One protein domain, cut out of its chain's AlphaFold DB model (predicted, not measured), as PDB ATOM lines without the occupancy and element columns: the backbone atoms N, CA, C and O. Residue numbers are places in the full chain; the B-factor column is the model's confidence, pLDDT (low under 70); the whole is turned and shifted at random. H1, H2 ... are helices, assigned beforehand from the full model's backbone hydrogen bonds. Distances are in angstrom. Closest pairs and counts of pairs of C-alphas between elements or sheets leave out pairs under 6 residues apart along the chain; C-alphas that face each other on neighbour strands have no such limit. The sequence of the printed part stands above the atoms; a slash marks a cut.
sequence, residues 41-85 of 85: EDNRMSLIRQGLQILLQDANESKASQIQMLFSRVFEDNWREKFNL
ATOM      1  N   GLU A  41      92.747 135.532 -18.813       91.62
ATOM      2  CA  GLU A  41      92.783 134.269 -19.561       91.62
ATOM      3  C   GLU A  41      93.340 133.098 -18.731       91.62
ATOM      4  O   GLU A  41      93.316 131.952 -19.177       91.62
ATOM      5  N   ASP A  42      93.824 133.349 -17.508       95.12
ATOM      6  CA  ASP A  42      94.324 132.286 -16.639       95.12
ATOM      7  C   ASP A  42      93.155 131.456 -16.094       95.12
ATOM      8  O   ASP A  42      92.248 131.967 -15.427       95.12
ATOM      9  N   ASN A  43      93.192 130.141 -16.323       94.38
ATOM     10  CA  ASN A  43      92.143 129.230 -15.869       94.38
ATOM     11  C   ASN A  43      91.909 129.301 -14.347       94.38
ATOM     12  O   ASN A  43      90.787 129.107 -13.883       94.38
ATOM     13  N   ARG A  44      92.929 129.641 -13.547       95.12
ATOM     14  CA  ARG A  44      92.782 129.817 -12.094       95.12
ATOM     15  C   ARG A  44      91.825 130.957 -11.756       95.12
ATOM     16  O   ARG A  44      91.054 130.820 -10.810       95.12
ATOM     17  N   MET A  45      91.806 132.036 -12.541       95.81
ATOM     18  CA  MET A  45      90.839 133.123 -12.353       95.81
ATOM     19  C   MET A  45      89.411 132.672 -12.660       95.81
ATOM     20  O   MET A  45      88.482 133.069 -11.957       95.81
ATOM     21  N   SER A  46      89.232 131.802 -13.659       95.19
ATOM     22  CA  SER A  46      87.936 131.171 -13.934       95.19
ATOM     23  C   SER A  46      87.472 130.303 -12.757       95.19
ATOM     24  O   SER A  46      86.341 130.455 -12.297       95.19
ATOM     25  N   LEU A  47      88.354 129.459 -12.209       96.50
ATOM     26  CA  LEU A  47      88.041 128.613 -11.049       96.50
ATOM     27  C   LEU A  47      87.700 129.442  -9.801       96.50
ATOM     28  O   LEU A  47      86.732 129.135  -9.112       96.50
ATOM     29  N   ILE A  48      88.431 130.527  -9.525       96.62
ATOM     30  CA  ILE A  48      88.125 131.428  -8.401       96.62
ATOM     31  C   ILE A  48      86.718 132.024  -8.546       96.62
ATOM     32  O   ILE A  48      85.938 132.003  -7.594       96.62
ATOM     33  N   ARG A  49      86.363 132.517  -9.741       95.31
ATOM     34  CA  ARG A  49      85.032 133.087 -10.011       95.31
ATOM     35  C   ARG A  49      83.922 132.045  -9.855       95.31
ATOM     36  O   ARG A  49      82.905 132.339  -9.232       95.31
ATOM     37  N   GLN A  50      84.126 130.832 -10.366       96.44
ATOM     38  CA  GLN A  50      83.180 129.724 -10.194       96.44
ATOM     39  C   GLN A  50      83.021 129.341  -8.716       96.44
ATOM     40  O   GLN A  50      81.903 129.143  -8.244       96.44
ATOM     41  N   GLY A  51      84.117 129.317  -7.952       96.56
ATOM     42  CA  GLY A  51      84.078 129.053  -6.517       96.56
ATOM     43  C   GLY A  51      83.235 130.081  -5.760       96.56
ATOM     44  O   GLY A  51      82.385 129.713  -4.954       96.56
ATOM     45  N   LEU A  52      83.391 131.370  -6.074       96.56
ATOM     46  CA  LEU A  52      82.552 132.431  -5.507       96.56
ATOM     47  C   LEU A  52      81.064 132.235  -5.833       96.56
ATOM     48  O   LEU A  52      80.219 132.417  -4.961       96.56
ATOM     49  N   GLN A  53      80.739 131.821  -7.059       95.88
ATOM     50  CA  GLN A  53      79.355 131.547  -7.458       95.88
ATOM     51  C   GLN A  53      78.746 130.382  -6.664       95.88
ATOM     52  O   GLN A  53      77.627 130.515  -6.173       95.88
ATOM     53  N   ILE A  54      79.486 129.287  -6.460       95.31
ATOM     54  CA  ILE A  54      79.047 128.141  -5.638       95.31
ATOM     55  C   ILE A  54      78.707 128.581  -4.206       95.31
ATOM     56  O   ILE A  54      77.724 128.122  -3.612       95.31
ATOM     57  N   LEU A  55      79.498 129.494  -3.629       94.50
ATOM     58  CA  LEU A  55      79.239 129.988  -2.276       94.50
ATOM     59  C   LEU A  55      77.905 130.744  -2.180       94.50
ATOM     60  O   LEU A  55      77.220 130.599  -1.167       94.50
ATOM     61  N   LEU A  56      77.504 131.460  -3.235       93.31
ATOM     62  CA  LEU A  56      76.290 132.285  -3.278       93.31
ATOM     63  C   LEU A  56      75.004 131.527  -3.643       93.31
ATOM     64  O   LEU A  56      73.918 132.029  -3.374       93.31
ATOM     65  N   GLN A  57      75.099 130.349  -4.260       90.50
ATOM     66  CA  GLN A  57      73.925 129.582  -4.695       90.50
ATOM     67  C   GLN A  57      73.195 128.905  -3.530       90.50
ATOM     68  O   GLN A  57      73.829 128.455  -2.577       90.50
ATOM     69  N   ASP A  58      71.878 128.737  -3.624       82.38
ATOM     70  CA  ASP A  58      71.168 127.825  -2.726       82.38
ATOM     71  C   ASP A  58      71.628 126.388  -2.990       82.38
ATOM     72  O   ASP A  58      71.756 125.942  -4.131       82.38
ATOM     73  N   ALA A  59      71.969 125.678  -1.921       68.62
ATOM     74  CA  ALA A  59      72.699 124.426  -2.012       68.62
ATOM     75  C   ALA A  59      71.777 123.221  -1.797       68.62
ATOM     76  O   ALA A  59      71.277 123.007  -0.695       68.62
ATOM     77  N   ASN A  60      71.656 122.381  -2.828       73.19
ATOM     78  CA  ASN A  60      71.144 121.013  -2.687       73.19
ATOM     79  C   ASN A  60      72.205 120.066  -2.079       73.19
ATOM     80  O   ASN A  60      71.867 119.026  -1.521       73.19
ATOM     81  N   GLU A  61      73.489 120.443  -2.164       83.12
ATOM     82  CA  GLU A  61      74.659 119.691  -1.692       83.12
ATOM     83  C   GLU A  61      75.642 120.594  -0.929       83.12
ATOM     84  O   GLU A  61      75.672 121.808  -1.128       83.12
ATOM     85  N   SER A  62      76.513 120.021  -0.092       91.38
ATOM     86  CA  SER A  62      77.492 120.793   0.693       91.38
ATOM     87  C   SER A  62      78.389 121.675  -0.185       91.38
ATOM     88  O   SER A  62      79.118 121.179  -1.046       91.38
ATOM     89  N   LYS A  63      78.411 122.984   0.102       93.75
ATOM     90  CA  LYS A  63      79.282 123.964  -0.571       93.75
ATOM     91  C   LYS A  63      80.753 123.556  -0.516       93.75
ATOM     92  O   LYS A  63      81.455 123.671  -1.511       93.75
ATOM     93  N   ALA A  64      81.209 123.029   0.622       94.44
ATOM     94  CA  ALA A  64      82.593 122.591   0.784       94.44
ATOM     95  C   ALA A  64      82.958 121.455  -0.188       94.44
ATOM     96  O   ALA A  64      84.029 121.490  -0.784       94.44
ATOM     97  N   SER A  65      82.049 120.497  -0.401       93.88
ATOM     98  CA  SER A  65      82.255 119.394  -1.351       93.88
ATOM     99  C   SER A  65      82.337 119.902  -2.790       93.88
ATOM    100  O   SER A  65      83.224 119.504  -3.542       93.88
ATOM    101  N   GLN A  66      81.447 120.825  -3.160       94.94
ATOM    102  CA  GLN A  66      81.442 121.429  -4.493       94.94
ATOM    103  C   GLN A  66      82.729 122.225  -4.758       94.94
ATOM    104  O   GLN A  66      83.358 122.054  -5.800       94.94
ATOM    105  N   ILE A  67      83.176 123.033  -3.787       95.81
ATOM    106  CA  ILE A  67      84.446 123.770  -3.868       95.81
ATOM    107  C   ILE A  67      85.635 122.808  -3.964       95.81
ATOM    108  O   ILE A  67      86.511 123.003  -4.803       95.81
ATOM    109  N   GLN A  68      85.668 121.753  -3.147       94.94
ATOM    110  CA  GLN A  68      86.734 120.753  -3.204       94.94
ATOM    111  C   GLN A  68      86.815 120.112  -4.592       94.94
ATOM    112  O   GLN A  68      87.909 119.996  -5.143       94.94
ATOM    113  N   MET A  69      85.678 119.720  -5.167       94.31
ATOM    114  CA  MET A  69      85.646 119.100  -6.489       94.31
ATOM    115  C   MET A  69      86.078 120.078  -7.587       94.31
ATOM    116  O   MET A  69      86.867 119.703  -8.448       94.31
ATOM    117  N   LEU A  70      85.649 121.342  -7.514       95.06
ATOM    118  CA  LEU A  70      86.044 122.390  -8.462       95.06
ATOM    119  C   LEU A  70      87.569 122.571  -8.545       95.06
ATOM    120  O   LEU A  70      88.109 122.781  -9.629       95.06
ATOM    121  N   PHE A  71      88.265 122.491  -7.409       95.69
ATOM    122  CA  PHE A  71      89.725 122.627  -7.351       95.69
ATOM    123  C   PHE A  71      90.480 121.291  -7.441       95.69
ATOM    124  O   PHE A  71      91.714 121.286  -7.440       95.69
ATOM    125  N   SER A  72      89.774 120.163  -7.533       93.31
ATOM    126  CA  SER A  72      90.394 118.847  -7.685       93.31
ATOM    127  C   SER A  72      90.871 118.630  -9.121       93.31
ATOM    128  O   SER A  72      90.264 119.088 -10.085       93.31
ATOM    129  N   ARG A  73      91.975 117.894  -9.275       84.31
ATOM    130  CA  ARG A  73      92.378 117.365 -10.583       84.31
ATOM    131  C   ARG A  73      91.575 116.107 -10.885       84.31
ATOM    132  O   ARG A  73      91.177 115.393  -9.967       84.31
ATOM    133  N   VAL A  74      91.398 115.820 -12.172       78.88
ATOM    134  CA  VAL A  74      90.884 114.519 -12.606       78.88
ATOM    135  C   VAL A  74      91.823 113.438 -12.078       78.88
ATOM    136  O   VAL A  74      93.044 113.590 -12.138       78.88
ATOM    137  N   PHE A  75      91.247 112.376 -11.519       79.94
ATOM    138  CA  PHE A  75      92.021 111.218 -11.102       79.94
ATOM    139  C   PHE A  75      92.696 110.595 -12.329       79.94
ATOM    140  O   PHE A  75      92.031 110.301 -13.320       79.94
ATOM    141  N   GLU A  76      94.014 110.429 -12.275       83.00
ATOM    142  CA  GLU A  76      94.789 109.807 -13.346       83.00
ATOM    143  C   GLU A  76      95.163 108.387 -12.915       83.00
ATOM    144  O   GLU A  76      95.993 108.215 -12.023       83.00
ATOM    145  N   ASP A  77      94.564 107.371 -13.537       86.38
ATOM    146  CA  ASP A  77      94.756 105.962 -13.153       86.38
ATOM    147  C   ASP A  77      96.235 105.526 -13.196       86.38
ATOM    148  O   ASP A  77      96.678 104.709 -12.390       86.38
ATOM    149  N   ASN A  78      97.023 106.121 -14.095       88.75
ATOM    150  CA  ASN A  78      98.446 105.850 -14.292       88.75
ATOM    151  C   ASN A  78      99.376 106.845 -13.569       88.75
ATOM    152  O   ASN A  78     100.537 107.003 -13.953       88.75
ATOM    153  N   TRP A  79      98.903 107.533 -12.523       89.88
ATOM    154  CA  TRP A  79      99.688 108.566 -11.835       89.88
ATOM    155  C   TRP A  79     101.058 108.061 -11.349       89.88
ATOM    156  O   TRP A  79     102.046 108.777 -11.471       89.88
ATOM    157  N   ARG A  80     101.153 106.821 -10.851       85.94
ATOM    158  CA  ARG A  80     102.424 106.230 -10.383       85.94
ATOM    159  C   ARG A  80     103.479 106.171 -11.482       85.94
ATOM    160  O   ARG A  80     104.598 106.633 -11.297       85.94
ATOM    161  N   GLU A  81     103.076 105.696 -12.654       90.06
ATOM    162  CA  GLU A  81     103.934 105.614 -13.837       90.06
ATOM    163  C   GLU A  81     104.332 107.016 -14.318       90.06
ATOM    164  O   GLU A  81     105.493 107.270 -14.624       90.06
ATOM    165  N   LYS A  82     103.382 107.960 -14.316       83.81
ATOM    166  CA  LYS A  82     103.607 109.348 -14.743       83.81
ATOM    167  C   LYS A  82     104.542 110.129 -13.813       83.81
ATOM    168  O   LYS A  82     105.283 110.989 -14.286       83.81
ATOM    169  N   PHE A  83     104.504 109.854 -12.510       86.88
ATOM    170  CA  PHE A  83     105.346 110.506 -11.497       86.88
ATOM    171  C   PHE A  83     106.585 109.685 -11.102       86.88
ATOM    172  O   PHE A  83     107.361 110.144 -10.267       86.88
ATOM    173  N   ASN A  84     106.802 108.527 -11.735       81.12
ATOM    174  CA  ASN A  84     107.934 107.627 -11.511       81.12
ATOM    175  C   ASN A  84     108.085 107.187 -10.034       81.12
ATOM    176  O   ASN A  84     109.180 107.243  -9.469       81.12
ATOM    177  N   LEU A  85     106.957 106.796  -9.425       77.81
ATOM    178  CA  LEU A  85     106.803 106.328  -8.038       77.81
ATOM    179  C   LEU A  85     106.386 104.855  -8.000       77.81
ATOM    180  O   LEU A  85     106.918 104.123  -7.138       77.81
TER     181      LEU A  85
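What this domain is: This is residues 41 to 85 of the 85 residues of an uncharacterized protein of Rhodopirellula sp (UniProt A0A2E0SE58). A helical hairpin, H1 and H2 side by side and running opposite ways, makes the body, and from the end of H2 an arm, residues 72 to 85, sticks out with the short helix H3 near its tip. The printed part has 45 residues, with three named helices in the order H1, H2, H3 and no named strand; the class is all helix. It is only just extended, close to loose, with a radius of gyration of the C-alphas of 14.2 A, and only just flat, spanning 42 by 28 by 10 A.

How they stand to each other: H1, residues 43 to 56, and H2, residues 63 to 71, form a helical hairpin. They touch, and their closest C-alphas, those of Gly 51 and Ile 67, are 5.9 A apart. They run opposite ways at a shallow tilt of 9 degrees. H3, residues 79 to 83, is apart from H1 and from H2. In H1, H2 and H3 every O i to N i+4 pair is within hydrogen-bond range.

Where its parts are: H1 begins at C-alpha 43 (92.143, 129.230, -15.869) and is 20.5 A long from first to last C-alpha. H2 is 12.5 A long and ends at C-alpha 71 (89.725, 122.627, -7.351). H3, 6.0 A long, ends at C-alpha 83 (105.346, 110.506, -11.497).

The domain as a whole: The two C-alphas farthest apart, those of Asp 58 and Asn 84, are 42.9 A apart. The printed part has no cut, and both links are short. Mean pLDDT of the printed part is 90.1, with residue 59 under 70.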